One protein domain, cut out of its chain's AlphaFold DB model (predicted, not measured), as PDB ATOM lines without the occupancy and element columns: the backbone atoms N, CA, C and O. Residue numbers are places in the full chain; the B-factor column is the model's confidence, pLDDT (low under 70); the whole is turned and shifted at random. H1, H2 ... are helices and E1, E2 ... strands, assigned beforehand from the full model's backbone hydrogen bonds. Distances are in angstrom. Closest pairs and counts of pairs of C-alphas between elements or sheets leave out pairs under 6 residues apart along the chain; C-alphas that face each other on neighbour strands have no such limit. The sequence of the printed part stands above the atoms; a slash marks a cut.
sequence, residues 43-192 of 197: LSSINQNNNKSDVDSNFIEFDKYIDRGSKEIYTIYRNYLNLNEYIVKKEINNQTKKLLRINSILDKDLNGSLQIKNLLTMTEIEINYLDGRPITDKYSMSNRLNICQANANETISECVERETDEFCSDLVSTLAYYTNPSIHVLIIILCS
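What this domain is: This is residues 43 to 192 of the 197 residues of an uncharacterized protein of Flavobacteriaceae bacterium (UniProt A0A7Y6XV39). One twisted sheet of seven strands curls round helix H3, which sits in its hollow; H1 packs on H3 and reaches the sheet at E7, and H2 lies beyond them, off the sheet. The printed part has 150 residues, with seven named strands and then three named helices in the order E1 E2 E3 E4 E5 E6 E7 H1 H2 H3. The sheet has that same strand order, is antiparallel throughout, and the class is mixed, helices and strands. The whole is compact and rounded, with a radius of gyration of the C-alphas of 14.8 A and spans of 39 by 31 by 30 A.

Where its parts are: Find C-alpha 43 at (95.389, 97.916, 84.275), where E1 begins, residues 43 to 45. Go on to E2, residues 59 to 67, which runs 22.9 A and bends by 55 degrees at residue 62. E3 holds residues 73 to 79, and E4 residues 85 to 92, 23.7 A. From C-alpha 95 at (91.025, 104.625, 67.411) follow E5, the longest strand, to residue 106, 31.5 A away. E6 is residues 112 to 118, and E7 residues 123 to 130, 23.8 A. H1 is residues 156 to 167, 16.1 A, and H2 residues 171 to 179. H3 runs from residue 181 to C-alpha 190 at (103.890, 99.753, 78.102).

How they stand to each other: Start with the sheet, a meander, each strand the antiparallel neighbour of the one before, with E1 and E7 as edge strands. Within hydrogen-bond range you will find N 44 and O 66 of E1 and E2, 2.8 A; N 65 and O 74 of E2 and E3, 2.8 A; N 77 and O 87 of E3 and E4, 2.7 A; N 88 and O 100 of E4 and E5, 2.8 A; N 103 and O 115 of E5 and E6, 2.8 A; and N 114 and O 127 of E6 and E7, 2.8 A. From edge to edge the strands' lines turn by 90 degrees. H3 is on one face of this sheet, making two layers, helix and sheet; the C-alphas of Ile 76 and Ser 182 are 7.4 A apart. H1 only grazes the sheet with residues 156 to 160. H1 and H3 touch, closest at C-alphas 160 and 188, 6.1 A, at a steep tilt of 59 degrees, opposite ways. H2 is not on the sheet. It only just touches H3, only at the corner by their link, with 3 pairs of C-alphas within 8 A; the closest are those of Tyr 177 and Ile 183, 5.8 A. In H1, H2 and H3 every O i to N i+4 pair is within hydrogen-bond range.

The domain as a whole: Look for the farthest C-alphas at Asn 49 and Lys 138, 41.6 A apart. The printed part has no cut. The links E1 to E2 and E7 to H1 are long, with 13 and 25 residues. The mean pLDDT of the printed part is 80.9; residue 49 and residues 136 to 154 are under 70.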
ATOM      1  N   LEU A  43      96.277  98.349  85.354       88.44
ATOM      2  CA  LEU A  43      95.389  97.916  84.275       88.44
ATOM      3  C   LEU A  43      94.243  97.055  84.806       88.44
ATOM      4  O   LEU A  43      94.480  95.997  85.368       88.44
ATOM      5  N   SER A  44      92.994  97.461  84.581       89.19
ATOM      6  CA  SER A  44      91.809  96.677  84.965       89.19
ATOM      7  C   SER A  44      91.372  95.723  83.888       89.19
ATOM      8  O   SER A  44      91.256  96.123  82.734       89.19
ATOM      9  N   SER A  45      91.053  94.489  84.268       87.44
ATOM     10  CA  SER A  45      90.453  93.549  83.324       87.44
ATOM     11  C   SER A  45      89.069  94.036  82.874       87.44
ATOM     12  O   SER A  45      88.307  94.633  83.638       87.44
ATOM     13  N   ILE A  46      88.745  93.808  81.604       86.56
ATOM     14  CA  ILE A  46      87.410  94.030  81.042       86.56
ATOM     15  C   ILE A  46      86.839  92.664  80.674       86.56
ATOM     16  O   ILE A  46      87.575  91.791  80.218       86.56
ATOM     17  N   ASN A  47      85.523  92.489  80.834       76.00
ATOM     18  CA  ASN A  47      84.843  91.277  80.388       76.00
ATOM     19  C   ASN A  47      85.205  90.952  78.936       76.00
ATOM     20  O   ASN A  47      84.927  91.733  78.021       76.00
ATOM     21  N   GLN A  48      85.801  89.775  78.773       70.25
ATOM     22  CA  GLN A  48      86.158  89.216  77.485       70.25
ATOM     23  C   GLN A  48      84.885  88.806  76.759       70.25
ATOM     24  O   GLN A  48      84.016  88.123  77.310       70.25
ATOM     25  N   ASN A  49      84.796  89.181  75.496       67.25
ATOM     26  CA  ASN A  49      83.917  88.499  74.566       67.25
ATOM     27  C   ASN A  49      84.872  87.731  73.660       67.25
ATOM     28  O   ASN A  49      85.729  88.375  73.071       67.25
ATOM     29  N   ASN A  50      84.765  86.396  73.575       70.94
ATOM     30  CA  ASN A  50      85.618  85.518  72.746       70.94
ATOM     31  C   ASN A  50      85.446  85.805  71.243       70.94
ATOM     32  O   ASN A  50      84.992  84.974  70.452       70.94
ATOM     33  N   ASN A  51      85.757  87.028  70.856       81.75
ATOM     34  CA  ASN A  51      85.567  87.593  69.552       81.75
ATOM     35  C   ASN A  51      86.774  87.220  68.709       81.75
ATOM     36  O   ASN A  51      87.914  87.169  69.179       81.75
ATOM     37  N   LYS A  52      86.520  86.971  67.430       82.12
ATOM     38  CA  LYS A  52      87.606  86.885  66.462       82.12
ATOM     39  C   LYS A  52      88.262  88.254  66.336       82.12
ATOM     40  O   LYS A  52      87.568  89.270  66.377       82.12
ATOM     41  N   SER A  53      89.578  88.257  66.159       83.12
ATOM     42  CA  SER A  53      90.308  89.478  65.845       83.12
ATOM     43  C   SER A  53      89.770  90.096  64.554       83.12
ATOM     44  O   SER A  53      89.492  89.400  63.576       83.12
ATOM     45  N   ASP A  54      89.652  91.418  64.557       81.12
ATOM     46  CA  ASP A  54      89.368  92.244  63.385       81.12
ATOM     47  C   ASP A  54      90.582  92.381  62.447       81.12
ATOM     48  O   ASP A  54      90.448  92.900  61.341       81.12
ATOM     49  N   VAL A  55      91.756  91.896  62.869       81.38
ATOM     50  CA  VAL A  55      93.027  92.006  62.137       81.38
ATOM     51  C   VAL A  55      93.350  90.739  61.345       81.38
ATOM     52  O   VAL A  55      93.756  90.824  60.188       81.38
ATOM     53  N   ASP A  56      93.189  89.562  61.952       86.12
ATOM     54  CA  ASP A  56      93.507  88.268  61.337       86.12
ATOM     55  C   ASP A  56      92.576  87.183  61.899       86.12
ATOM     56  O   ASP A  56      92.463  86.994  63.111       86.12
ATOM     57  N   SER A  57      91.909  86.439  61.013       88.81
ATOM     58  CA  SER A  57      90.914  85.432  61.393       88.81
ATOM     59  C   SER A  57      91.472  84.269  62.210       88.81
ATOM     60  O   SER A  57      90.685  83.547  62.823       88.81
ATOM     61  N   ASN A  58      92.795  84.076  62.210       93.56
ATOM     62  CA  ASN A  58      93.474  83.047  62.999       93.56
ATOM     63  C   ASN A  58      93.644  83.432  64.478       93.56
ATOM     64  O   ASN A  58      94.143  82.633  65.268       93.56
ATOM     65  N   PHE A  59      93.244  84.646  64.863       92.94
ATOM     66  CA  PHE A  59      93.424  85.180  66.205       92.94
ATOM     67  C   PHE A  59      92.082  85.340  66.922       92.94
ATOM     68  O   PHE A  59      91.088  85.785  66.341       92.94
ATOM     69  N   ILE A  60      92.060  84.991  68.207       91.94
ATOM     70  CA  ILE A  60      90.893  85.113  69.092       91.94
ATOM     71  C   ILE A  60      91.279  86.006  70.269       91.94
ATOM     72  O   ILE A  60      92.423  85.950  70.722       91.94
ATOM     73  N   GLU A  61      90.350  86.847  70.727       91.38
ATOM     74  CA  GLU A  61      90.519  87.667  71.931       91.38
ATOM     75  C   GLU A  61      90.886  86.753  73.107       91.38
ATOM     76  O   GLU A  61      90.154  85.822  73.434       91.38
ATOM     77  N   PHE A  62      92.070  86.981  73.668       88.69
ATOM     78  CA  PHE A  62      92.636  86.204  74.766       88.69
ATOM     79  C   PHE A  62      92.490  86.951  76.084       88.69
ATOM     80  O   PHE A  62      92.057  86.361  77.062       88.69
ATOM     81  N   ASP A  63      92.803  88.248  76.085       89.56
ATOM     82  CA  ASP A  63      92.647  89.121  77.241       89.56
ATOM     83  C   ASP A  63      92.308  90.551  76.828       89.56
ATOM     84  O   ASP A  63      92.646  91.005  75.732       89.56
ATOM     85  N   LYS A  64      91.681  91.292  77.745       90.88
ATOM     86  CA  LYS A  64      91.345  92.698  77.542       90.88
ATOM     87  C   LYS A  64      91.481  93.496  78.828       90.88
ATOM     88  O   LYS A  64      90.952  93.103  79.866       90.88
ATOM     89  N   TYR A  65      92.142  94.643  78.731       91.12
ATOM     90  CA  TYR A  65      92.450  95.515  79.856       91.12
ATOM     91  C   TYR A  65      92.142  96.981  79.542       91.12
ATOM     92  O   TYR A  65      92.175  97.396  78.385       91.12
ATOM     93  N   ILE A  66      91.864  97.772  80.575       90.94
ATOM     94  CA  ILE A  66      91.745  99.230  80.518       90.94
ATOM     95  C   ILE A  66      92.668  99.876  81.545       90.94
ATOM     96  O   ILE A  66      92.651  99.518  82.722       90.94
ATOM     97  N   ASP A  67      93.445 100.861  81.116       86.88
ATOM     98  CA  ASP A  67      94.179 101.732  82.028       86.88
ATOM     99  C   ASP A  67      93.195 102.701  82.704       86.88
ATOM    100  O   ASP A  67      92.492 103.472  82.043       86.88
ATOM    101  N   ARG A  68      93.130 102.661  84.042       78.88
ATOM    102  CA  ARG A  68      92.202 103.490  84.833       78.88
ATOM    103  C   ARG A  68      92.472 104.990  84.690       78.88
ATOM    104  O   ARG A  68      91.534 105.779  84.821       78.88
ATOM    105  N   GLY A  69      93.722 105.383  84.461       81.12
ATOM    106  CA  GLY A  69      94.135 106.777  84.340       81.12
ATOM    107  C   GLY A  69      93.858 107.331  82.948       81.12
ATOM    108  O   GLY A  69      93.104 108.294  82.796       81.12
ATOM    109  N   SER A  70      94.448 106.708  81.929       80.38
ATOM    110  CA  SER A  70      94.385 107.188  80.541       80.38
ATOM    111  C   SER A  70      93.096 106.798  79.808       80.38
ATOM    112  O   SER A  70      92.748 107.423  78.805       80.38
ATOM    113  N   LYS A  71      92.356 105.799  80.318       85.44
ATOM    114  CA  LYS A  71      91.221 105.136  79.644       85.44
ATOM    115  C   LYS A  71      91.609 104.440  78.337       85.44
ATOM    116  O   LYS A  71      90.749 104.191  77.489       85.44
ATOM    117  N   GLU A  72      92.887 104.123  78.171       88.75
ATOM    118  CA  GLU A  72      93.402 103.318  77.069       88.75
ATOM    119  C   GLU A  72      92.950 101.867  77.204       88.75
ATOM    120  O   GLU A  72      93.011 101.293  78.291       88.75
ATOM    121  N   ILE A  73      92.518 101.263  76.098       90.69
ATOM    122  CA  ILE A  73      92.095  99.861  76.059       90.69
ATOM    123  C   ILE A  73      93.178  99.032  75.381       90.69
ATOM    124  O   ILE A  73      93.587  99.326  74.259       90.69
ATOM    125  N   TYR A  74      93.586  97.957  76.039       90.62
ATOM    126  CA  TYR A  74      94.538  96.975  75.547       90.62
ATOM    127  C   TYR A  74      93.801  95.669  75.284       90.62
ATOM    128  O   TYR A  74      93.250  95.075  76.206       90.62
ATOM    129  N   THR A  75      93.785  95.208  74.038       92.25
ATOM    130  CA  THR A  75      93.206  93.909  73.672       92.25
ATOM    131  C   THR A  75      94.312  92.998  73.164       92.25
ATOM    132  O   THR A  75      94.985  93.328  72.184       92.25
ATOM    133  N   ILE A  76      94.502  91.866  73.831       91.88
ATOM    134  CA  ILE A  76      95.458  90.822  73.473       91.88
ATOM    135  C   ILE A  76      94.686  89.722  72.762       91.88
ATOM    136  O   ILE A  76      93.728  89.170  73.294       91.88
ATOM    137  N   TYR A  77      95.127  89.381  71.566       93.00
ATOM    138  CA  TYR A  77      94.634  88.263  70.788       93.00
ATOM    139  C   TYR A  77      95.713  87.192  70.697       93.00
ATOM    140  O   TYR A  77      96.894  87.509  70.557       93.00
ATOM    141  N   ARG A  78      95.309  85.924  70.699       92.81
ATOM    142  CA  ARG A  78      96.210  84.779  70.545       92.81
ATOM    143  C   ARG A  78      95.877  84.008  69.278       92.81
ATOM    144  O   ARG A  78      94.703  83.774  68.987       92.81
ATOM    145  N   ASN A  79      96.900  83.605  68.535       93.31
ATOM    146  CA  ASN A  79      96.726  82.745  67.373       93.31
ATOM    147  C   ASN A  79      96.390  81.317  67.837       93.31
ATOM    148  O   ASN A  79      97.153  80.699  68.578       93.31
ATOM    149  N   TYR A  80      95.248  80.774  67.409       91.00
ATOM    150  CA  TYR A  80      94.834  79.422  67.807       91.00
ATOM    151  C   TYR A  80      95.542  78.309  67.016       91.00
ATOM    152  O   TYR A  80      95.490  77.150  67.421       91.00
ATOM    153  N   LEU A  81      96.194  78.641  65.896       92.56
ATOM    154  CA  LEU A  81      97.033  77.725  65.114       92.56
ATOM    155  C   LEU A  81      98.488  77.722  65.596       92.56
ATOM    156  O   LEU A  81      99.170  76.708  65.478       92.56
ATOM    157  N   ASN A  82      98.958  78.849  66.134       91.75
ATOM    158  CA  ASN A  82     100.299  79.012  66.683       91.75
ATOM    159  C   ASN A  82     100.224  79.709  68.045       91.75
ATOM    160  O   ASN A  82     100.230  80.933  68.127       91.75
ATOM    161  N   LEU A  83     100.201  78.930  69.127       87.31
ATOM    162  CA  LEU A  83      99.992  79.437  70.490       87.31
ATOM    163  C   LEU A  83     101.087  80.387  71.006       87.31
ATOM    164  O   LEU A  83     100.928  80.961  72.086       87.31
ATOM    165  N   ASN A  84     102.171  80.540  70.249       88.94
ATOM    166  CA  ASN A  84     103.278  81.438  70.536       88.94
ATOM    167  C   ASN A  84     103.137  82.812  69.869       88.94
ATOM    168  O   ASN A  84     103.956  83.694  70.114       88.94
ATOM    169  N   GLU A  85     102.126  83.002  69.025       92.88
ATOM    170  CA  GLU A  85     101.901  84.250  68.311       92.88
ATOM    171  C   GLU A  85     100.709  85.012  68.899       92.88
ATOM    172  O   GLU A  85      99.619  84.467  69.110       92.88
ATOM    173  N   TYR A  86     100.919  86.303  69.123       92.88
ATOM    174  CA  TYR A  86      99.955  87.222  69.706       92.88
ATOM    175  C   TYR A  86      99.806  88.458  68.824       92.88
ATOM    176  O   TYR A  86     100.753  88.903  68.174       92.88
ATOM    177  N   ILE A  87      98.613  89.038  68.822       92.62
ATOM    178  CA  ILE A  87      98.381  90.396  68.334       92.62
ATOM    179  C   ILE A  87      97.928  91.226  69.516       92.62
ATOM    180  O   ILE A  87      97.089  90.791  70.293       92.62
ATOM    181  N   VAL A  88      98.445  92.437  69.630       91.31
ATOM    182  CA  VAL A  88      98.020  93.364  70.663       91.31
ATOM    183  C   VAL A  88      97.603  94.669  70.045       91.31
ATOM    184  O   VAL A  88      98.355  95.292  69.295       91.31
ATOM    185  N   LYS A  89      96.400  95.091  70.405       91.06
ATOM    186  CA  LYS A  89      95.780  96.323  69.958       91.06
ATOM    187  C   LYS A  89      95.646  97.275  71.143       91.06
ATOM    188  O   LYS A  89      95.044  96.908  72.148       91.06
ATOM    189  N   LYS A  90      96.186  98.489  71.012       89.50
ATOM    190  CA  LYS A  90      95.923  99.615  71.920       89.50
ATOM    191  C   LYS A  90      94.935 100.568  71.258       89.50
ATOM    192  O   LYS A  90      95.183 101.016  70.133       89.50
ATOM    193  N   GLU A  91      93.861 100.909  71.956       89.88
ATOM    194  CA  GLU A  91      92.809 101.801  71.472       89.88
ATOM    195  C   GLU A  91      92.596 102.989  72.417       89.88
ATOM    196  O   GLU A  91      92.487 102.825  73.632       89.88
ATOM    197  N   ILE A  92      92.485 104.188  71.837       86.88
ATOM    198  CA  ILE A  92      92.082 105.423  72.526       86.88
ATOM    199  C   ILE A  92      90.889 105.995  71.783       86.88
ATOM    200  O   ILE A  92      90.982 106.247  70.583       86.88
ATOM    201  N   ASN A  93      89.772 106.222  72.477       85.88
ATOM    202  CA  ASN A  93      88.546 106.755  71.868       85.88
ATOM    203  C   ASN A  93      88.130 105.978  70.597       85.88
ATOM    204  O   ASN A  93      87.787 106.578  69.580       85.88
ATOM    205  N   ASN A  94      88.206 104.642  70.646       83.88
ATOM    206  CA  ASN A  94      87.943 103.715  69.532       83.88
ATOM    207  C   ASN A  94      88.866 103.867  68.307       83.88
ATOM    208  O   ASN A  94      88.564 103.344  67.237       83.88
ATOM    209  N   GLN A  95      89.989 104.573  68.437       85.88
ATOM    210  CA  GLN A  95      91.025 104.625  67.411       85.88
ATOM    211  C   GLN A  95      92.186 103.722  67.808       85.88
ATOM    212  O   GLN A  95      92.750 103.877  68.892       85.88
ATOM    213  N   THR A  96      92.583 102.822  66.909       86.00
ATOM    214  CA  THR A  96      93.797 102.017  67.074       86.00
ATOM    215  C   THR A  96      95.021 102.928  67.041       86.00
ATOM    216  O   THR A  96      95.314 103.532  66.011       86.00
ATOM    217  N   LYS A  97      95.745 103.014  68.157       82.88
ATOM    218  CA  LYS A  97      96.990 103.796  68.274       82.88
ATOM    219  C   LYS A  97      98.238 102.936  68.176       82.88
ATOM    220  O   LYS A  97      99.295 103.410  67.768       82.88
ATOM    221  N   LYS A  98      98.114 101.654  68.516       82.00
ATOM    222  CA  LYS A  98      99.196 100.682  68.400       82.00
ATOM    223  C   LYS A  98      98.633  99.329  68.008       82.00
ATOM    224  O   LYS A  98      97.606  98.904  68.536       82.00
ATOM    225  N   LEU A  99      99.338  98.660  67.106       88.44
ATOM    226  CA  LEU A  99      99.038  97.297  66.714       88.44
ATOM    227  C   LEU A  99     100.344  96.518  66.594       88.44
ATOM    228  O   LEU A  99     101.110  96.730  65.655       88.44
ATOM    229  N   LEU A 100     100.616  95.654  67.566       88.31
ATOM    230  CA  LEU A 100     101.820  94.829  67.601       88.31
ATOM    231  C   LEU A 100     101.462  93.383  67.286       88.31
ATOM    232  O   LEU A 100     100.478  92.865  67.799       88.31
ATOM    233  N   ARG A 101     102.288  92.717  66.488       91.00
ATOM    234  CA  ARG A 101     102.340  91.262  66.396       91.00
ATOM    235  C   ARG A 101     103.577  90.796  67.148       91.00
ATOM    236  O   ARG A 101     104.669  91.292  66.887       91.00
ATOM    237  N   ILE A 102     103.390  89.874  68.078       89.88
ATOM    238  CA  ILE A 102     104.445  89.327  68.923       89.88
ATOM    239  C   ILE A 102     104.545  87.840  68.620       89.88
ATOM    240  O   ILE A 102     103.547  87.131  68.701       89.88
ATOM    241  N   ASN A 103     105.734  87.371  68.275       90.94
ATOM    242  CA  ASN A 103     106.023  85.958  68.087       90.94
ATOM    243  C   ASN A 103     107.040  85.518  69.142       90.94
ATOM    244  O   ASN A 103     108.158  86.031  69.185       90.94
ATOM    245  N   SER A 104     106.625  84.595  70.008       88.12
ATOM    246  CA  SER A 104     107.429  84.094  71.115       88.12
ATOM    247  C   SER A 104     108.179  82.829  70.729       88.12
ATOM    248  O   SER A 104     107.586  81.777  70.505       88.12
ATOM    249  N   ILE A 105     109.503  82.904  70.705       88.25
ATOM    250  CA  ILE A 105     110.390  81.762  70.463       88.25
ATOM    251  C   ILE A 105     111.127  81.427  71.768       88.25
ATOM    252  O   ILE A 105     112.316  81.128  71.774       88.25
ATOM    253  N   LEU A 106     110.413  81.537  72.890       85.00
ATOM    254  CA  LEU A 106     110.917  81.192  74.213       85.00
ATOM    255  C   LEU A 106     110.734  79.697  74.481       85.00
ATOM    256  O   LEU A 106     109.684  79.122  74.178       85.00
ATOM    257  N   ASP A 107     111.752  79.072  75.061       85.44
ATOM    258  CA  ASP A 107     111.662  77.721  75.596       85.44
ATOM    259  C   ASP A 107     110.992  77.699  76.983       85.44
ATOM    260  O   ASP A 107     110.514  78.707  77.505       85.44
ATOM    261  N   LYS A 108     110.921  76.508  77.584       81.00
ATOM    262  CA  LYS A 108     110.304  76.285  78.903       81.00
ATOM    263  C   LYS A 108     111.015  77.013  80.053       81.00
ATOM    264  O   LYS A 108     110.405  77.212  81.097       81.00
ATOM    265  N   ASP A 109     112.288  77.343  79.866       81.12
ATOM    266  CA  ASP A 109     113.133  78.038  80.834       81.12
ATOM    267  C   ASP A 109     113.159  79.551  80.512       81.12
ATOM    268  O   ASP A 109     113.910  80.319  81.111       81.12
ATOM    269  N   LEU A 110     112.299  79.979  79.576       81.00
ATOM    270  CA  LEU A 110     112.197  81.323  79.021       81.00
ATOM    271  C   LEU A 110     113.498  81.831  78.382       81.00
ATOM    272  O   LEU A 110     113.763  83.032  78.382       81.00
ATOM    273  N   ASN A 111     114.294  80.932  77.807       86.19
ATOM    274  CA  ASN A 111     115.412  81.291  76.939       86.19
ATOM    275  C   ASN A 111     114.942  81.387  75.491       86.19
ATOM    276  O   ASN A 111     114.131  80.578  75.042       86.19
ATOM    277  N   GLY A 112     115.482  82.336  74.730       87.94
ATOM    278  CA  GLY A 112     115.174  82.474  73.306       87.94
ATOM    279  C   GLY A 112     114.982  83.923  72.907       87.94
ATOM    280  O   GLY A 112     115.715  84.790  73.377       87.94
ATOM    281  N   SER A 113     114.008  84.197  72.041       86.44
ATOM    282  CA  SER A 113     113.714  85.567  71.625       86.44
ATOM    283  C   SER A 113     112.225  85.850  71.459       86.44
ATOM    284  O   SER A 113     111.410  84.969  71.172       86.44
ATOM    285  N   LEU A 114     111.865  87.114  71.664       85.31
ATOM    286  CA  LEU A 114     110.567  87.681  71.328       85.31
ATOM    287  C   LEU A 114     110.742  88.604  70.130       85.31
ATOM    288  O   LEU A 114     111.441  89.613  70.212       85.31
ATOM    289  N   GLN A 115     110.071  88.280  69.033       86.69
ATOM    290  CA  GLN A 115     110.006  89.143  67.859       86.69
ATOM    291  C   GLN A 115     108.749  89.997  67.946       86.69
ATOM    292  O   GLN A 115     107.640  89.480  68.085       86.69
ATOM    293  N   ILE A 116     108.918  91.311  67.877       85.00
ATOM    294  CA  ILE A 116     107.857  92.299  68.031       85.00
ATOM    295  C   ILE A 116     107.814  93.133  66.762       85.00
ATOM    296  O   ILE A 116     108.720  93.916  66.479       85.00
ATOM    297  N   LYS A 117     106.722  93.006  66.019       85.81
ATOM    298  CA  LYS A 117     106.469  93.765  64.801       85.81
ATOM    299  C   LYS A 117     105.321  94.735  65.012       85.81
ATOM    300  O   LYS A 117     104.193  94.325  65.271       85.81
ATOM    301  N   ASN A 118     105.572  96.024  64.842       84.44
ATOM    302  CA  ASN A 118     104.517  97.021  64.754       84.44
ATOM    303  C   ASN A 118     103.893  96.971  63.352       84.44
ATOM    304  O   ASN A 118     104.549  97.265  62.354       84.44
ATOM    305  N   LEU A 119     102.623  96.580  63.276       87.62
ATOM    306  CA  LEU A 119     101.894  96.402  62.020       87.62
ATOM    307  C   LEU A 119     101.477  97.728  61.369       87.62
ATOM    308  O   LEU A 119     101.139  97.733  60.191       87.62
ATOM    309  N   LEU A 120     101.511  98.843  62.104       83.94
ATOM    310  CA  LEU A 120     101.185 100.168  61.567       83.94
ATOM    311  C   LEU A 120     102.405 100.820  60.904       83.94
ATOM    312  O   LEU A 120     102.298 101.372  59.814       83.94
ATOM    313  N   THR A 121     103.575 100.739  61.542       79.06
ATOM    314  CA  THR A 121     104.830 101.328  61.033       79.06
ATOM    315  C   THR A 121     105.674 100.348  60.224       79.06
ATOM    316  O   THR A 121     106.658 100.753  59.608       79.06
ATOM    317  N   MET A 122     105.325  99.057  60.245       81.50
ATOM    318  CA  MET A 122     106.114  97.960  59.673       81.50
ATOM    319  C   MET A 122     107.526  97.859  60.263       81.50
ATOM    320  O   MET A 122     108.459  97.406  59.598       81.50
ATOM    321  N   THR A 123     107.690  98.289  61.514       76.38
ATOM    322  CA  THR A 123     108.963  98.225  62.232       76.38
ATOM    323  C   THR A 123     109.027  96.973  63.091       76.38
ATOM    324  O   THR A 123     108.004  96.501  63.580       76.38
ATOM    325  N   GLU A 124     110.220  96.407  63.238       80.25
ATOM    326  CA  GLU A 124     110.425  95.122  63.901       80.25
ATOM    327  C   GLU A 124     111.636  95.183  64.823       80.25
ATOM    328  O   GLU A 124     112.637  95.838  64.512       80.25
ATOM    329  N   ILE A 125     111.498  94.536  65.976       77.94
ATOM    330  CA  ILE A 125     112.501  94.444  67.029       77.94
ATOM    331  C   ILE A 125     112.511  93.017  67.549       77.94
ATOM    332  O   ILE A 125     111.471  92.371  67.633       77.94
ATOM    333  N   GLU A 126     113.689  92.551  67.925       83.00
ATOM    334  CA  GLU A 126     113.880  91.281  68.602       83.00
ATOM    335  C   GLU A 126     114.464  91.547  69.989       83.00
ATOM    336  O   GLU A 126     115.407  92.327  70.131       83.00
ATOM    337  N   ILE A 127     113.875  90.931  71.014       80.00
ATOM    338  CA  ILE A 127     114.381  90.954  72.388       80.00
ATOM    339  C   ILE A 127     114.802  89.532  72.727       80.00
ATOM    340  O   ILE A 127     113.964  88.633  72.759       80.00
ATOM    341  N   ASN A 128     116.092  89.326  72.975       85.19
ATOM    342  CA  ASN A 128     116.608  88.038  73.424       85.19
ATOM    343  C   ASN A 128     116.387  87.886  74.926       85.19
ATOM    344  O   ASN A 128     116.476  88.872  75.650       85.19
ATOM    345  N   TYR A 129     116.130  86.668  75.387       84.19
ATOM    346  CA  TYR A 129     115.941  86.337  76.793       84.19
ATOM    347  C   TYR A 129     116.910  85.242  77.235       84.19
ATOM    348  O   TYR A 129     117.159  84.281  76.498       84.19
ATOM    349  N   LEU A 130     117.413  85.390  78.460       84.88
ATOM    350  CA  LEU A 130     118.167  84.388  79.207       84.88
ATOM    351  C   LEU A 130     117.546  84.256  80.601       84.88
ATOM    352  O   LEU A 130     117.388  85.249  81.310       84.88
ATOM    353  N   ASP A 131     117.169  83.040  80.976       84.44
ATOM    354  CA  ASP A 131     116.532  82.680  82.246       84.44
ATOM    355  C   ASP A 131     115.297  83.548  82.577       84.44
ATOM    356  O   ASP A 131     115.045  83.936  83.723       84.44
ATOM    357  N   GLY A 132     114.509  83.886  81.549       78.81
ATOM    358  CA  GLY A 132     113.302  84.712  81.672       78.81
ATOM    359  C   GLY A 132     113.536  86.210  81.779       78.81
ATOM    360  O   GLY A 132     112.573  86.961  81.943       78.81
ATOM    361  N   ARG A 133     114.781  86.661  81.623       80.00
ATOM    362  CA  ARG A 133     115.146  88.078  81.635       80.00
ATOM    363  C   ARG A 133     115.626  88.528  80.259       80.00
ATOM    364  O   ARG A 133     116.352  87.773  79.611       80.00
ATOM    365  N   PRO A 134     115.248  89.732  79.802       77.12
ATOM    366  CA  PRO A 134     115.758  90.262  78.549       77.12
ATOM    367  C   PRO A 134     117.277  90.473  78.648       77.12
ATOM    368  O   PRO A 134     117.785  90.991  79.638       77.12
ATOM    369  N   ILE A 135     118.013  90.067  77.617       79.88
ATOM    370  CA  ILE A 135     119.446  90.321  77.497       79.88
ATOM    371  C   ILE A 135     119.609  91.688  76.838       79.88
ATOM    372  O   ILE A 135     119.254  91.895  75.672       79.88
ATOM    373  N   THR A 136     120.168  92.637  77.577       63.91
ATOM    374  CA  THR A 136     120.584  93.946  77.068       63.91
ATOM    375  C   THR A 136     121.900  93.817  76.295       63.91
ATOM    376  O   THR A 136     122.952  94.317  76.696       63.91
ATOM    377  N   ASP A 137     121.882  93.134  75.148       53.34
ATOM    378  CA  ASP A 137     123.043  93.151  74.260       53.34
ATOM    379  C   ASP A 137     123.190  94.552  73.653       53.34
ATOM    380  O   ASP A 137     122.328  95.039  72.921       53.34
ATOM    381  N   LYS A 138     124.340  95.198  73.900       45.94
ATOM    382  CA  LYS A 138     124.747  96.500  73.319       45.94
ATOM    383  C   LYS A 138     124.749  96.540  71.778       45.94
ATOM    384  O   LYS A 138     125.061  97.576  71.192       45.94
ATOM    385  N   TYR A 139     124.434  95.430  71.114       39.72
ATOM    386  CA  TYR A 139     124.503  95.236  69.673       39.72
ATOM    387  C   TYR A 139     123.216  94.612  69.125       39.72
ATOM    388  O   TYR A 139     123.121  93.405  68.961       39.72
ATOM    389  N   SER A 140     122.246  95.457  68.784       38.75
ATOM    390  CA  SER A 140     121.544  95.468  67.486       38.75
ATOM    391  C   SER A 140     120.349  96.405  67.614       38.75
ATOM    392  O   SER A 140     119.182  96.020  67.669       38.75
ATOM    393  N   MET A 141     120.664  97.691  67.721       42.78
ATOM    394  CA  MET A 141     119.671  98.739  67.851       42.78
ATOM    395  C   MET A 141     119.109  99.070  66.465       42.78
ATOM    396  O   MET A 141     119.395 100.110  65.876       42.78
ATOM    397  N   SER A 142     118.270  98.181  65.939       43.59
ATOM    398  CA  SER A 142     117.219  98.570  64.999       43.59
ATOM    399  C   SER A 142     116.127  99.295  65.806       43.59
ATOM    400  O   SER A 142     115.012  98.808  65.969       43.59
ATOM    401  N   ASN A 143     116.471 100.456  66.382       48.97
ATOM    402  CA  ASN A 143     115.552 101.317  67.134       48.97
ATOM    403  C   ASN A 143     114.532 101.934  66.175       48.97
ATOM    404  O   ASN A 143     114.685 103.063  65.712       48.97
ATOM    405  N   ARG A 144     113.508 101.160  65.821       50.59
ATOM    406  CA  ARG A 144     112.405 101.618  64.972       50.59
ATOM    407  C   ARG A 144     111.032 101.517  65.644       50.59
ATOM    408  O   ARG A 144     110.035 101.873  65.022       50.59
ATOM    409  N   LEU A 145     110.944 101.072  66.898       54.66
ATOM    410  CA  LEU A 145     109.823 101.447  67.760       54.66
ATOM    411  C   LEU A 145     110.275 102.621  68.625       54.66
ATOM    412  O   LEU A 145     111.305 102.543  69.291       54.66
ATOM    413  N   ASN A 146     109.496 103.698  68.613       56.78
ATOM    414  CA  ASN A 146     109.659 104.778  69.577       56.78
ATOM    415  C   ASN A 146     109.388 104.228  70.999       56.78
ATOM    416  O   ASN A 146     108.597 103.293  71.152       56.78
ATOM    417  N   ILE A 147     110.035 104.791  72.022       56.47
ATOM    418  CA  ILE A 147     110.004 104.346  73.431       56.47
ATOM    419  C   ILE A 147     109.404 105.480  74.268       56.47
ATOM    420  O   ILE A 147     109.917 106.595  74.193       56.47
ATOM    421  N   CYS A 148     108.294 105.248  74.989       56.25
ATOM    422  CA  CYS A 148     107.512 106.345  75.608       56.25
ATOM    423  C   CYS A 148     107.526 106.356  77.131       56.25
ATOM    424  O   CYS A 148     107.476 107.437  77.706       56.25
ATOM    425  N   GLN A 149     107.619 105.196  77.786       51.22
ATOM    426  CA  GLN A 149     107.833 105.122  79.239       51.22
ATOM    427  C   GLN A 149     109.315 105.073  79.613       51.22
ATOM    428  O   GLN A 149     109.675 104.683  80.717       51.22
ATOM    429  N   ALA A 150     110.171 105.515  78.691       49.06
ATOM    430  CA  ALA A 150     111.583 105.645  78.942       49.06
ATOM    431  C   ALA A 150     111.852 106.669  80.052       49.06
ATOM    432  O   ALA A 150     111.526 107.850  79.890       49.06
ATOM    433  N   ASN A 151     112.568 106.280  81.114       55.41
ATOM    434  CA  ASN A 151     113.461 107.257  81.735       55.41
ATOM    435  C   ASN A 151     114.376 107.795  80.627       55.41
ATOM    436  O   ASN A 151     114.799 107.031  79.759       55.41
ATOM    437  N   ALA A 152     114.633 109.106  80.595       54.75
ATOM    438  CA  ALA A 152     115.291 109.749  79.457       54.75
ATOM    439  C   ALA A 152     116.519 108.949  78.957       54.75
ATOM    440  O   ALA A 152     117.516 108.845  79.670       54.75
ATOM    441  N   ASN A 153     116.433 108.437  77.719       61.66
ATOM    442  CA  ASN A 153     117.438 107.645  76.986       61.66
ATOM    443  C   ASN A 153     117.535 106.124  77.252       61.66
ATOM    444  O   ASN A 153     118.509 105.534  76.786       61.66
ATOM    445  N   GLU A 154     116.576 105.465  77.915       68.56
ATOM    446  CA  GLU A 154     116.571 103.985  77.977       68.56
ATOM    447  C   GLU A 154     116.134 103.332  76.642       68.56
ATOM    448  O   GLU A 154     115.310 103.868  75.895       68.56
ATOM    449  N   THR A 155     116.711 102.173  76.322       73.06
ATOM    450  CA  THR A 155     116.319 101.289  75.210       73.06
ATOM    451  C   THR A 155     115.063 100.481  75.557       73.06
ATOM    452  O   THR A 155     114.664 100.398  76.715       73.06
ATOM    453  N   ILE A 156     114.426  99.831  74.569       76.50
ATOM    454  CA  ILE A 156     113.250  98.980  74.842       76.50
ATOM    455  C   ILE A 156     113.622  97.819  75.757       76.50
ATOM    456  O   ILE A 156     112.848  97.495  76.647       76.50
ATOM    457  N   SER A 157     114.798  97.217  75.556       76.25
ATOM    458  CA  SER A 157     115.267  96.121  76.407       76.25
ATOM    459  C   SER A 157     115.457  96.593  77.853       76.25
ATOM    460  O   SER A 157     114.954  95.950  78.764       76.25
ATOM    461  N   GLU A 158     116.059  97.771  78.054       79.06
ATOM    462  CA  GLU A 158     116.232  98.374  79.386       79.06
ATOM    463  C   GLU A 158     114.892  98.742  80.048       79.06
ATOM    464  O   GLU A 158     114.716  98.496  81.239       79.06
ATOM    465  N   CYS A 159     113.925  99.277  79.293       81.31
ATOM    466  CA  CYS A 159     112.576  99.517  79.814       81.31
ATOM    467  C   CYS A 159     111.904  98.206  80.232       81.31
ATOM    468  O   CYS A 159     111.391  98.097  81.342       81.31
ATOM    469  N   VAL A 160     111.924  97.195  79.355       83.25
ATOM    470  CA  VAL A 160     111.299  95.894  79.622       83.25
ATOM    471  C   VAL A 160     111.952  95.230  80.829       83.25
ATOM    472  O   VAL A 160     111.238  94.675  81.657       83.25
ATOM    473  N   GLU A 161     113.274  95.320  80.972       84.56
ATOM    474  CA  GLU A 161     114.003  94.834  82.145       84.56
ATOM    475  C   GLU A 161     113.533  95.539  83.424       84.56
ATOM    476  O   GLU A 161     113.131  94.872  84.376       84.56
ATOM    477  N   ARG A 162     113.491  96.877  83.423       86.94
ATOM    478  CA  ARG A 162     113.059  97.688  84.571       86.94
ATOM    479  C   ARG A 162     111.617  97.391  84.990       86.94
ATOM    480  O   ARG A 162     111.365  97.170  86.171       86.94
ATOM    481  N   GLU A 163     110.683  97.375  84.041       86.75
ATOM    482  CA  GLU A 163     109.272  97.045  84.298       86.75
ATOM    483  C   GLU A 163     109.117  95.595  84.783       86.75
ATOM    484  O   GLU A 163     108.326  95.314  85.685       86.75
ATOM    485  N   THR A 164     109.907  94.663  84.239       88.25
ATOM    486  CA  THR A 164     109.922  93.264  84.693       88.25
ATOM    487  C   THR A 164     110.431  93.150  86.125       88.25
ATOM    488  O   THR A 164     109.842  92.413  86.912       88.25
ATOM    489  N   ASP A 165     111.484  93.880  86.491       89.38
ATOM    490  CA  ASP A 165     112.025  93.894  87.853       89.38
ATOM    491  C   ASP A 165     111.054  94.519  88.858       89.38
ATOM    492  O   ASP A 165     110.896  94.009  89.970       89.38
ATOM    493  N   GLU A 166     110.359  95.590  88.470       87.81
ATOM    494  CA  GLU A 166     109.324  96.204  89.300       87.81
ATOM    495  C   GLU A 166     108.136  95.256  89.503       87.81
ATOM    496  O   GLU A 166     107.688  95.039  90.640       87.81
ATOM    497  N   PHE A 167     107.671  94.619  88.425       89.19
ATOM    498  CA  PHE A 167     106.608  93.624  88.489       89.19
ATOM    499  C   PHE A 167     107.023  92.441  89.375       89.19
ATOM    500  O   PHE A 167     106.338  92.135  90.351       89.19
ATOM    501  N   CYS A 168     108.189  91.844  89.120       89.81
ATOM    502  CA  CYS A 168     108.738  90.683  89.829       89.81
ATOM    503  C   CYS A 168     109.351  91.009  91.206       89.81
ATOM    504  O   CYS A 168     110.101  90.205  91.760       89.81
ATOM    505  N   SER A 169     109.024  92.157  91.804       89.75
ATOM    506  CA  SER A 169     109.528  92.564  93.128       89.75
ATOM    507  C   SER A 169     109.098  91.648  94.286       89.75
ATOM    508  O   SER A 169     109.637  91.747  95.390       89.75
ATOM    509  N   ASP A 170     108.153  90.736  94.055       88.69
ATOM    510  CA  ASP A 170     107.735  89.706  95.001       88.69
ATOM    511  C   ASP A 170     107.559  88.335  94.321       88.69
ATOM    512  O   ASP A 170     107.435  88.224  93.098       88.69
ATOM    513  N   LEU A 171     107.561  87.269  95.129       83.06
ATOM    514  CA  LEU A 171     107.503  85.887  94.643       83.06
ATOM    515  C   LEU A 171     106.214  85.582  93.869       83.06
ATOM    516  O   LEU A 171     106.260  84.829  92.901       83.06
ATOM    517  N   VAL A 172     105.077  86.136  94.292       84.81
ATOM    518  CA  VAL A 172     103.781  85.857  93.661       84.81
ATOM    519  C   VAL A 172     103.748  86.483  92.272       84.81
ATOM    520  O   VAL A 172     103.450  85.795  91.301       84.81
ATOM    521  N   SER A 173     104.151  87.747  92.164       85.81
ATOM    522  CA  SER A 173     104.262  88.450  90.887       85.81
ATOM    523  C   SER A 173     105.304  87.806  89.971       85.81
ATOM    524  O   SER A 173     105.066  87.658  88.778       85.81
ATOM    525  N   THR A 174     106.423  87.325  90.525       85.25
ATOM    526  CA  THR A 174     107.415  86.555  89.758       85.25
ATOM    527  C   THR A 174     106.783  85.293  89.167       85.25
ATOM    528  O   THR A 174     106.857  85.069  87.965       85.25
ATOM    529  N   LEU A 175     106.105  84.474  89.978       82.12
ATOM    530  CA  LEU A 175     105.440  83.263  89.486       82.12
ATOM    531  C   LEU A 175     104.371  83.577  88.433       82.12
ATOM    532  O   LEU A 175     104.286  82.866  87.433       82.12
ATOM    533  N   ALA A 176     103.595  84.645  88.629       85.31
ATOM    534  CA  ALA A 176     102.605  85.097  87.658       85.31
ATOM    535  C   ALA A 176     103.268  85.480  86.328       85.31
ATOM    536  O   ALA A 176     102.836  85.000  85.286       85.31
ATOM    537  N   TYR A 177     104.359  86.254  86.360       85.81
ATOM    538  CA  TYR A 177     105.142  86.599  85.169       85.81
ATOM    539  C   TYR A 177     105.555  85.333  84.401       85.81
ATOM    540  O   TYR A 177     105.127  85.143  83.268       85.81
ATOM    541  N   TYR A 178     106.239  84.385  85.053       80.50
ATOM    542  CA  TYR A 178     106.710  83.150  84.403       80.50
ATOM    543  C   TYR A 178     105.591  82.235  83.870       80.50
ATOM    544  O   TYR A 178     105.846  81.402  83.000       80.50
ATOM    545  N   THR A 179     104.367  82.335  84.396       80.62
ATOM    546  CA  THR A 179     103.258  81.428  84.042       80.62
ATOM    547  C   THR A 179     102.198  82.061  83.146       80.62
ATOM    548  O   THR A 179     101.425  81.327  82.523       80.62
ATOM    549  N   ASN A 180     102.178  83.390  83.023       81.81
ATOM    550  CA  ASN A 180     101.162  84.119  82.281       81.81
ATOM    551  C   ASN A 180     101.786  84.987  81.165       81.81
ATOM    552  O   ASN A 180     102.260  86.100  81.415       81.81
ATOM    553  N   PRO A 181     101.732  84.532  79.897       77.31
ATOM    554  CA  PRO A 181     102.366  85.231  78.781       77.31
ATOM    555  C   PRO A 181     101.761  86.614  78.498       77.31
ATOM    556  O   PRO A 181     102.437  87.459  77.908       77.31
ATOM    557  N   SER A 182     100.522  86.881  78.928       81.81
ATOM    558  CA  SER A 182      99.912  88.205  78.775       81.81
ATOM    559  C   SER A 182     100.677  89.274  79.541       81.81
ATOM    560  O   SER A 182     100.763  90.400  79.065       81.81
ATOM    561  N   ILE A 183     101.292  88.938  80.678       85.31
ATOM    562  CA  ILE A 183     102.065  89.897  81.478       85.31
ATOM    563  C   ILE A 183     103.301  90.365  80.705       85.31
ATOM    564  O   ILE A 183     103.537  91.567  80.600       85.31
ATOM    565  N   HIS A 184     104.041  89.438  80.088       82.75
ATOM    566  CA  HIS A 184     105.207  89.776  79.260       82.75
ATOM    567  C   HIS A 184     104.804  90.716  78.122       82.75
ATOM    568  O   HIS A 184     105.448  91.729  77.849       82.75
ATOM    569  N   VAL A 185     103.697  90.370  77.465       82.75
ATOM    570  CA  VAL A 185     103.134  91.132  76.358       82.75
ATOM    571  C   VAL A 185     102.729  92.541  76.806       82.75
ATOM    572  O   VAL A 185     103.073  93.507  76.126       82.75
ATOM    573  N   LEU A 186     102.049  92.672  77.948       85.94
ATOM    574  CA  LEU A 186     101.655  93.955  78.542       85.94
ATOM    575  C   LEU A 186     102.862  94.847  78.823       85.94
ATOM    576  O   LEU A 186     102.870  95.994  78.377       85.94
ATOM    577  N   ILE A 187     103.900  94.313  79.466       85.88
ATOM    578  CA  ILE A 187     105.137  95.053  79.759       85.88
ATOM    579  C   ILE A 187     105.777  95.597  78.470       85.88
ATOM    580  O   ILE A 187     106.113  96.778  78.384       85.88
ATOM    581  N   ILE A 188     105.865  94.786  77.411       80.31
ATOM    582  CA  ILE A 188     106.402  95.217  76.106       80.31
ATOM    583  C   ILE A 188     105.597  96.381  75.509       80.31
ATOM    584  O   ILE A 188     106.148  97.303  74.891       80.31
ATOM    585  N   ILE A 189     104.274  96.343  75.647       79.06
ATOM    586  CA  ILE A 189     103.406  97.393  75.111       79.06
ATOM    587  C   ILE A 189     103.581  98.691  75.888       79.06
ATOM    588  O   ILE A 189     103.651  99.742  75.249       79.06
ATOM    589  N   LEU A 190     103.651  98.612  77.217       79.62
ATOM    590  CA  LEU A 190     103.890  99.753  78.102       79.62
ATOM    591  C   LEU A 190     105.225 100.433  77.763       79.62
ATOM    592  O   LEU A 190     105.289 101.648  77.581       79.62
ATOM    593  N   CYS A 191     106.256  99.632  77.492       79.38
ATOM    594  CA  CYS A 191     107.571 100.119  77.082       79.38
ATOM    595  C   CYS A 191     107.658 100.688  75.660       79.38
ATOM    596  O   CYS A 191     108.655 101.314  75.303       79.38
ATOM    597  N   SER A 192     106.639 100.514  74.821       74.81
ATOM    598  CA  SER A 192     106.643 101.052  73.457       74.81
ATOM    599  C   SER A 192     105.801 102.329  73.350       74.81
ATOM    600  O   SER A 192     104.791 102.502  74.025       74.81
TER     601      SER A 192